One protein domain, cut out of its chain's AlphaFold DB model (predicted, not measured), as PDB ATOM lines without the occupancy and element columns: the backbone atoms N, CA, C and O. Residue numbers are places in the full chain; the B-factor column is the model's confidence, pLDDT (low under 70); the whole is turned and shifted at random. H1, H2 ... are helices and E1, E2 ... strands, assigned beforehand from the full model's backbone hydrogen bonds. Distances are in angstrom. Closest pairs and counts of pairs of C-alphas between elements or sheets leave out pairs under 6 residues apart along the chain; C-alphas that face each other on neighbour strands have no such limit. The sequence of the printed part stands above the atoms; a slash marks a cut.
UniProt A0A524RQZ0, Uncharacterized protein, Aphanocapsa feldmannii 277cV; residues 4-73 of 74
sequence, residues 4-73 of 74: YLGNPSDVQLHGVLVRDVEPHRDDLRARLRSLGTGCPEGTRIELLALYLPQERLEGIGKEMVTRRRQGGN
ATOM      1  N   TYR A   4     283.239 299.004 313.766       77.88
ATOM      2  CA  TYR A   4     283.880 300.279 313.404       77.88
ATOM      3  C   TYR A   4     284.024 301.275 314.574       77.88
ATOM      4  O   TYR A   4     284.912 302.118 314.555       77.88
ATOM      5  N   LEU A   5     283.166 301.195 315.604       83.06
ATOM      6  CA  LEU A   5     283.237 302.087 316.772       83.06
ATOM      7  C   LEU A   5     284.410 301.738 317.701       83.06
ATOM      8  O   LEU A   5     284.801 302.572 318.510       83.06
ATOM      9  N   GLY A   6     284.947 300.516 317.608       87.62
ATOM     10  CA  GLY A   6     286.128 300.071 318.356       87.62
ATOM     11  C   GLY A   6     287.423 300.084 317.539       87.62
ATOM     12  O   GLY A   6     288.499 299.970 318.113       87.62
ATOM     13  N   ASN A   7     287.329 300.217 316.213       87.19
ATOM     14  CA  ASN A   7     288.471 300.308 315.314       87.19
ATOM     15  C   ASN A   7     288.074 301.121 314.067       87.19
ATOM     16  O   ASN A   7     287.394 300.583 313.193       87.19
ATOM     17  N   PRO A   8     288.507 302.388 313.938       86.00
ATOM     18  CA  PRO A   8     288.169 303.221 312.783       86.00
ATOM     19  C   PRO A   8     288.775 302.709 311.465       86.00
ATOM     20  O   PRO A   8     288.355 303.141 310.397       86.00
ATOM     21  N   SER A   9     289.732 301.776 311.527       90.75
ATOM     22  CA  SER A   9     290.310 301.112 310.354       90.75
ATOM     23  C   SER A   9     289.486 299.915 309.879       90.75
ATOM     24  O   SER A   9     289.759 299.392 308.805       90.75
ATOM     25  N   ASP A  10     288.503 299.462 310.663       91.19
ATOM     26  CA  ASP A  10     287.637 298.325 310.343       91.19
ATOM     27  C   ASP A  10     286.514 298.746 309.387       91.19
ATOM     28  O   ASP A  10     285.336 298.864 309.745       91.19
ATOM     29  N   VAL A  11     286.931 299.040 308.159       88.56
ATOM     30  CA  VAL A  11     286.087 299.474 307.050       88.56
ATOM     31  C   VAL A  11     286.216 298.459 305.922       88.56
ATOM     32  O   VAL A  11     287.303 297.955 305.633       88.56
ATOM     33  N   GLN A  12     285.099 298.165 305.262       92.00
ATOM     34  CA  GLN A  12     285.081 297.303 304.090       92.00
ATOM     35  C   GLN A  12     284.603 298.090 302.873       92.00
ATOM     36  O   GLN A  12     283.518 298.671 302.881       92.00
ATOM     37  N   LEU A  13     285.434 298.118 301.835       91.31
ATOM     38  CA  LEU A  13     285.156 298.768 300.563       91.31
ATOM     39  C   LEU A  13     284.802 297.702 299.530       91.31
ATOM     40  O   LEU A  13     285.615 296.829 299.228       91.31
ATOM     41  N   HIS A  14     283.599 297.801 298.972       94.25
ATOM     42  CA  HIS A  14     283.152 296.970 297.860       94.25
ATOM     43  C   HIS A  14     283.026 297.830 296.607       94.25
ATOM     44  O   HIS A  14     282.364 298.868 296.625       94.25
ATOM     45  N   GLY A  15     283.655 297.401 295.516       93.19
ATOM     46  CA  GLY A  15     283.590 298.082 294.227       93.19
ATOM     47  C   GLY A  15     283.182 297.131 293.114       93.19
ATOM     48  O   GLY A  15     283.617 295.982 293.073       93.19
ATOM     49  N   VAL A  16     282.371 297.623 292.181       95.19
ATOM     50  CA  VAL A  16     282.039 296.902 290.951       95.19
ATOM     51  C   VAL A  16     282.558 297.705 289.771       95.19
ATOM     52  O   VAL A  16     282.177 298.854 289.561       95.19
ATOM     53  N   LEU A  17     283.441 297.090 289.001       94.50
ATOM     54  CA  LEU A  17     283.890 297.583 287.716       94.50
ATOM     55  C   LEU A  17     282.950 297.042 286.640       94.50
ATOM     56  O   LEU A  17     282.819 295.831 286.511       94.50
ATOM     57  N   VAL A  18     282.349 297.913 285.838       94.62
ATOM     58  CA  VAL A  18     281.545 297.503 284.679       94.62
ATOM     59  C   VAL A  18     282.256 297.942 283.408       94.62
ATOM     60  O   VAL A  18     282.652 299.104 283.306       94.62
ATOM     61  N   ARG A  19     282.449 297.025 282.457       95.00
ATOM     62  CA  ARG A  19     283.082 297.308 281.160       95.00
ATOM     63  C   ARG A  19     282.418 296.521 280.041       95.00
ATOM     64  O   ARG A  19     281.893 295.446 280.283       95.00
ATOM     65  N   ASP A  20     282.498 297.030 278.828       95.69
ATOM     66  CA  ASP A  20     282.056 296.416 277.574       95.69
ATOM     67  C   ASP A  20     283.248 296.196 276.628       95.69
ATOM     68  O   ASP A  20     283.221 296.544 275.450       95.69
ATOM     69  N   VAL A  21     284.332 295.651 277.181       94.94
ATOM     70  CA  VAL A  21     285.566 295.308 276.461       94.94
ATOM     71  C   VAL A  21     286.023 293.910 276.871       94.94
ATOM     72  O   VAL A  21     285.553 293.382 277.881       94.94
ATOM     73  N   GLU A  22     286.970 293.343 276.120       95.31
ATOM     74  CA  GLU A  22     287.571 292.044 276.438       95.31
ATOM     75  C   GLU A  22     288.126 292.015 277.880       95.31
ATOM     76  O   GLU A  22     288.852 292.938 278.278       95.31
ATOM     77  N   PRO A  23     287.809 290.981 278.684       95.06
ATOM     78  CA  PRO A  23     288.278 290.884 280.057       95.06
ATOM     79  C   PRO A  23     289.801 290.873 280.193       95.06
ATOM     80  O   PRO A  23     290.497 290.075 279.569       95.06
ATOM     81  N   HIS A  24     290.326 291.689 281.111       94.62
ATOM     82  CA  HIS A  24     291.760 291.731 281.382       94.62
ATOM     83  C   HIS A  24     292.075 291.700 282.880       94.62
ATOM     84  O   HIS A  24     291.468 292.404 283.685       94.62
ATOM     85  N   ARG A  25     293.069 290.900 283.294       90.31
ATOM     86  CA  ARG A  25     293.397 290.715 284.725       90.31
ATOM     87  C   ARG A  25     293.871 292.001 285.402       90.31
ATOM     88  O   ARG A  25     293.644 292.186 286.601       90.31
ATOM     89  N   ASP A  26     294.524 292.882 284.653       93.94
ATOM     90  CA  ASP A  26     295.051 294.128 285.217       93.94
ATOM     91  C   ASP A  26     293.981 295.175 285.501       93.94
ATOM     92  O   ASP A  26     294.221 296.082 286.300       93.94
ATOM     93  N   ASP A  27     292.774 294.986 284.967       92.56
ATOM     94  CA  ASP A  27     291.643 295.864 285.221       92.56
ATOM     95  C   ASP A  27     291.321 295.979 286.705       92.56
ATOM     96  O   ASP A  27     291.016 297.068 287.185       92.56
ATOM     97  N   LEU A  28     291.408 294.879 287.452       94.44
ATOM     98  CA  LEU A  28     291.194 294.907 288.897       94.44
ATOM     99  C   LEU A  28     292.499 295.108 289.661       94.44
ATOM    100  O   LEU A  28     292.515 295.842 290.644       94.44
ATOM    101  N   ARG A  29     293.611 294.512 289.213       93.06
ATOM    102  CA  ARG A  29     294.886 294.576 289.948       93.06
ATOM    103  C   ARG A  29     295.434 295.995 290.059       93.06
ATOM    104  O   ARG A  29     295.869 296.384 291.140       93.06
ATOM    105  N   ALA A  30     295.421 296.764 288.971       90.69
ATOM    106  CA  ALA A  30     295.900 298.144 289.000       90.69
ATOM    107  C   ALA A  30     295.031 299.017 289.918       90.69
ATOM    108  O   ALA A  30     295.552 299.810 290.701       90.69
ATOM    109  N   ARG A  31     293.710 298.808 289.880       90.56
ATOM    110  CA  ARG A  31     292.735 299.559 290.680       90.56
ATOM    111  C   ARG A  31     292.813 299.208 292.158       90.56
ATOM    112  O   ARG A  31     292.820 300.113 292.980       90.56
ATOM    113  N   LEU A  32     292.970 297.928 292.491       92.12
ATOM    114  CA  LEU A  32     293.179 297.478 293.865       92.12
ATOM    115  C   LEU A  32     294.447 298.096 294.466       92.12
ATOM    116  O   LEU A  32     294.394 298.612 295.576       92.12
ATOM    117  N   ARG A  33     295.564 298.101 293.723       91.19
ATOM    118  CA  ARG A  33     296.805 298.755 294.173       91.19
ATOM    119  C   ARG A  33     296.599 300.247 294.409       91.19
ATOM    120  O   ARG A  33     296.982 300.747 295.455       91.19
ATOM    121  N   SER A  34     295.969 300.937 293.459       91.12
ATOM    122  CA  SER A  34     295.708 302.374 293.577       91.12
ATOM    123  C   SER A  34     294.785 302.712 294.750       91.12
ATOM    124  O   SER A  34     295.043 303.690 295.439       91.12
ATOM    125  N   LEU A  35     293.724 301.930 294.967       90.38
ATOM    126  CA  LEU A  35     292.764 302.136 296.056       90.38
ATOM    127  C   LEU A  35     293.354 301.789 297.424       90.38
ATOM    128  O   LEU A  35     293.008 302.423 298.411       90.38
ATOM    129  N   GLY A  36     294.246 300.796 297.486       91.88
ATOM    130  CA  GLY A  36     294.933 300.415 298.718       91.88
ATOM    131  C   GLY A  36     295.943 301.455 299.208       91.88
ATOM    132  O   GLY A  36     296.270 301.471 300.392       91.88
ATOM    133  N   THR A  37     296.425 302.343 298.335       93.88
ATOM    134  CA  THR A  37     297.359 303.407 298.718       93.88
ATOM    135  C   THR A  37     296.724 304.338 299.748       93.88
ATOM    136  O   THR A  37     295.740 305.015 299.464       93.88
ATOM    137  N   GLY A  38     297.304 304.393 300.949       90.06
ATOM    138  CA  GLY A  38     296.812 305.240 302.040       90.06
ATOM    139  C   GLY A  38     295.593 304.683 302.782       90.06
ATOM    140  O   GLY A  38     295.090 305.352 303.683       90.06
ATOM    141  N   CYS A  39     295.127 303.473 302.447       91.31
ATOM    142  CA  CYS A  39     294.105 302.804 303.244       91.31
ATOM    143  C   CYS A  39     294.688 302.365 304.600       91.31
ATOM    144  O   CYS A  39     295.791 301.813 304.636       91.31
ATOM    145  N   PRO A  40     293.959 302.566 305.712       91.81
ATOM    146  CA  PRO A  40     294.334 302.007 307.005       91.81
ATOM    147  C   PRO A  40     294.512 300.485 306.938       91.81
ATOM    148  O   PRO A  40     293.776 299.810 306.222       91.81
ATOM    149  N   GLU A  41     295.431 299.929 307.729       87.38
ATOM    150  CA  GLU A  41     295.808 298.503 307.682       87.38
ATOM    151  C   GLU A  41     294.618 297.541 307.867       87.38
ATOM    152  O   GLU A  41     294.569 296.476 307.258       87.38
ATOM    153  N   GLY A  42     293.614 297.935 308.659       89.94
ATOM    154  CA  GLY A  42     292.395 297.147 308.873       89.94
ATOM    155  C   GLY A  42     291.381 297.186 307.723       89.94
ATOM    156  O   GLY A  42     290.378 296.473 307.780       89.94
ATOM    157  N   THR A  43     291.600 298.020 306.701       92.50
ATOM    158  CA  THR A  43     290.639 298.208 305.611       92.50
ATOM    159  C   THR A  43     290.702 297.043 304.639       92.50
ATOM    160  O   THR A  43     291.749 296.723 304.077       92.50
ATOM    161  N   ARG A  44     289.548 296.430 304.377       93.44
ATOM    162  CA  ARG A  44     289.420 295.365 303.381       93.44
ATOM    163  C   ARG A  44     288.808 295.917 302.101       93.44
ATOM    164  O   ARG A  44     287.749 296.534 302.145       93.44
ATOM    165  N   ILE A  45     289.441 295.646 300.963       94.69
ATOM    166  CA  ILE A  45     288.954 296.055 299.641       94.69
ATOM    167  C   ILE A  45     288.601 294.809 298.835       94.69
ATOM    168  O   ILE A  45     289.420 293.904 298.682       94.69
ATOM    169  N   GLU A  46     287.390 294.780 298.294       95.19
ATOM    170  CA  GLU A  46     286.911 293.730 297.406       95.19
ATOM    171  C   GLU A  46     286.369 294.359 296.124       95.19
ATOM    172  O   GLU A  46     285.491 295.223 296.162       95.19
ATOM    173  N   LEU A  47     286.911 293.936 294.982       95.62
ATOM    174  CA  LEU A  47     286.502 294.432 293.674       95.62
ATOM    175  C   LEU A  47     285.996 293.279 292.811       95.62
ATOM    176  O   LEU A  47     286.686 292.273 292.650       95.62
ATOM    177  N   LEU A  48     284.827 293.469 292.210       95.94
ATOM    178  CA  LEU A  48     284.244 292.577 291.212       95.94
ATOM    179  C   LEU A  48     284.263 293.266 289.846       95.94
ATOM    180  O   LEU A  48     284.028 294.469 289.762       95.94
ATOM    181  N   ALA A  49     284.507 292.516 288.773       96.31
ATOM    182  CA  ALA A  49     284.343 293.012 287.410       96.31
ATOM    183  C   ALA A  49     283.144 292.338 286.734       96.31
ATOM    184  O   ALA A  49     283.028 291.114 286.747       96.31
ATOM    185  N   LEU A  50     282.277 293.149 286.134       96.00
ATOM    186  CA  LEU A  50     281.180 292.742 285.268       96.00
ATOM    187  C   LEU A  50     281.525 293.153 283.839       96.00
ATOM    188  O   LEU A  50     281.551 294.342 283.511       96.00
ATOM    189  N   TYR A  51     281.788 292.157 283.000       95.62
ATOM    190  CA  TYR A  51     282.041 292.362 281.582       95.62
ATOM    191  C   TYR A  51     280.751 292.132 280.803       95.62
ATOM    192  O   TYR A  51     280.140 291.065 280.874       95.62
ATOM    193  N   LEU A  52     280.317 293.171 280.110       94.31
ATOM    194  CA  LEU A  52     279.208 293.150 279.175       94.31
ATOM    195  C   LEU A  52     279.729 292.776 277.779       94.31
ATOM    196  O   LEU A  52     280.936 292.858 277.540       94.31
ATOM    197  N   PRO A  53     278.837 292.407 276.841       93.19
ATOM    198  CA  PRO A  53     279.193 292.332 275.428       93.19
ATOM    199  C   PRO A  53     279.891 293.610 274.955       93.19
ATOM    200  O   PRO A  53     279.687 294.675 275.538       93.19
ATOM    201  N   GLN A  54     280.700 293.512 273.904       92.88
ATOM    202  CA  GLN A  54     281.439 294.663 273.399       92.88
ATOM    203  C   GLN A  54     280.497 295.817 273.005       92.88
ATOM    204  O   GLN A  54     279.416 295.570 272.469       92.88
ATOM    205  N   GLU A  55     280.891 297.057 273.320       89.88
ATOM    206  CA  GLU A  55     280.168 298.309 272.997       89.88
ATOM    207  C   GLU A  55     278.764 298.448 273.630       89.88
ATOM    208  O   GLU A  55     277.993 299.356 273.314       89.88
ATOM    209  N   ARG A  56     278.404 297.570 274.575       91.50
ATOM    210  CA  ARG A  56     277.076 297.571 275.209       91.50
ATOM    211  C   ARG A  56     276.862 298.759 276.151       91.50
ATOM    212  O   ARG A  56     275.710 299.078 276.459       91.50
ATOM    213  N   LEU A  57     277.904 299.366 276.720       92.50
ATOM    214  CA  LEU A  57     277.705 300.439 277.702       92.50
ATOM    215  C   LEU A  57     277.129 301.690 277.050       92.50
ATOM    216  O   LEU A  57     276.336 302.398 277.683       92.50
ATOM    217  N   GLU A  58     277.468 301.939 275.790       93.12
ATOM    218  CA  GLU A  58     276.894 303.058 275.069       93.12
ATOM    219  C   GLU A  58     275.364 302.917 274.988       93.12
ATOM    220  O   GLU A  58     274.797 301.867 274.691       93.12
ATOM    221  N   GLY A  59     274.657 303.985 275.357       88.31
ATOM    222  CA  GLY A  59     273.197 304.024 275.292       88.31
ATOM    223  C   GLY A  59     272.442 303.196 276.344       88.31
ATOM    224  O   GLY A  59     271.217 303.324 276.396       88.31
ATOM    225  N   ILE A  60     273.108 302.441 277.237       90.38
ATOM    226  CA  ILE A  60     272.431 301.570 278.226       90.38
ATOM    227  C   ILE A  60     271.420 302.301 279.097       90.38
ATOM    228  O   ILE A  60     270.296 301.834 279.275       90.38
ATOM    229  N   GLY A  61     271.773 303.488 279.586       88.44
ATOM    230  CA  GLY A  61     270.872 304.282 280.416       88.44
ATOM    231  C   GLY A  61     269.619 304.720 279.653       88.44
ATOM    232  O   GLY A  61     268.505 304.567 280.152       88.44
ATOM    233  N   LYS A  62     269.786 305.213 278.417       91.00
ATOM    234  CA  LYS A  62     268.670 305.670 277.568       91.00
ATOM    235  C   LYS A  62     267.734 304.519 277.210       91.00
ATOM    236  O   LYS A  62     266.512 304.674 277.261       91.00
ATOM    237  N   GLU A  63     268.306 303.364 276.889       90.38
ATOM    238  CA  GLU A  63     267.564 302.145 276.595       90.38
ATOM    239  C   GLU A  63     266.732 301.700 277.805       90.38
ATOM    240  O   GLU A  63     265.524 301.496 277.683       90.38
ATOM    241  N   MET A  64     267.342 301.614 278.993       89.75
ATOM    242  CA  MET A  64     266.654 301.175 280.212       89.75
ATOM    243  C   MET A  64     265.547 302.139 280.641       89.75
ATOM    244  O   MET A  64     264.463 301.700 281.030       89.75
ATOM    245  N   VAL A  65     265.766 303.452 280.518       91.69
ATOM    246  CA  VAL A  65     264.725 304.459 280.781       91.69
ATOM    247  C   VAL A  65     263.550 304.297 279.814       91.69
ATOM    248  O   VAL A  65     262.395 304.331 280.241       91.69
ATOM    249  N   THR A  66     263.825 304.076 278.527       92.00
ATOM    250  CA  THR A  66     262.789 303.838 277.511       92.00
ATOM    251  C   THR A  66     262.001 302.560 277.806       92.00
ATOM    252  O   THR A  66     260.771 302.603 277.868       92.00
ATOM    253  N   ARG A  67     262.689 301.446 278.087       88.94
ATOM    254  CA  ARG A  67     262.057 300.168 278.453       88.94
ATOM    255  C   ARG A  67     261.194 300.293 279.710       88.94
ATOM    256  O   ARG A  67     260.081 299.777 279.736       88.94
ATOM    257  N   ARG A  68     261.650 301.027 280.732       87.88
ATOM    258  CA  ARG A  68     260.858 301.292 281.946       87.88
ATOM    259  C   ARG A  68     259.558 302.028 281.630       87.88
ATOM    260  O   ARG A  68     258.519 301.669 282.174       87.88
ATOM    261  N   ARG A  69     259.597 303.044 280.762       81.88
ATOM    262  CA  ARG A  69     258.391 303.784 280.346       81.88
ATOM    263  C   ARG A  69     257.399 302.897 279.595       81.88
ATOM    264  O   ARG A  69     256.201 303.066 279.764       81.88
ATOM    265  N   GLN A  70     257.894 301.944 278.810       77.31
ATOM    266  CA  GLN A  70     257.062 300.976 278.091       77.31
ATOM    267  C   GLN A  70     256.488 299.887 279.017       77.31
ATOM    268  O   GLN A  70     255.385 299.408 278.781       77.31
ATOM    269  N   GLY A  71     257.213 299.511 280.078       65.25
ATOM    270  CA  GLY A  71     256.798 298.486 281.042       65.25
ATOM    271  C   GLY A  71     255.941 298.982 282.214       65.25
ATOM    272  O   GLY A  71     255.256 298.174 282.827       65.25
ATOM    273  N   GLY A  72     255.952 300.283 282.527       57.91
ATOM    274  CA  GLY A  72     255.191 300.881 283.637       57.91
ATOM    275  C   GLY A  72     253.716 301.182 283.342       57.91
ATOM    276  O   GLY A  72     253.080 301.855 284.144       57.91
ATOM    277  N   ASN A  73     253.195 300.734 282.197       50.72
ATOM    278  CA  ASN A  73     251.803 300.931 281.779       50.72
ATOM    279  C   ASN A  73     250.978 299.628 281.860       50.72
ATOM    280  O   ASN A  73     250.116 299.382 281.015       50.72
TER     281      ASN A  73
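This is residues 4 to 73 of the 74 residues of an uncharacterized protein of Aphanocapsa feldmannii 277cV (UniProt A0A524RQZ0). A ribbon of two parallel strands, E1 and E2, has H1 packed on one face, while residues 59 to 73, which include H2, stick out as a free arm. The printed part has 70 residues, in the order E1, H1, E2, H2, of mixed class. It is extended, with a radius of gyration of the C-alphas of 17.5 A, spanning 50 by 32 by 13 A.

Start at E1, residues 12 to 19; its parallel neighbour is E2, residues 44 to 51, where N 13 and O 44 are within hydrogen-bond range at 2.8 A. With H1, residues 26 to 36, between them, they form a strand-helix-strand unit with a right-handed crossover. The closest C-alphas of H1 and E2 are those of Leu 28 and Leu 47, 6.7 A. H2, residues 60 to 71, is apart from E1 and H1. Every O i to N i+4 pair is within hydrogen-bond range in H2, 6 of 7 in H1.

Find C-alpha 12 at (285.081, 297.303, 304.090); E1 runs 23.0 A, H1 14.9 A, E2 23.2 A, and H2 16.2 A to C-alpha 71 at (256.798, 298.486, 281.042).

The printed part has no cut; residues 71 to 73 have pLDDT under 70.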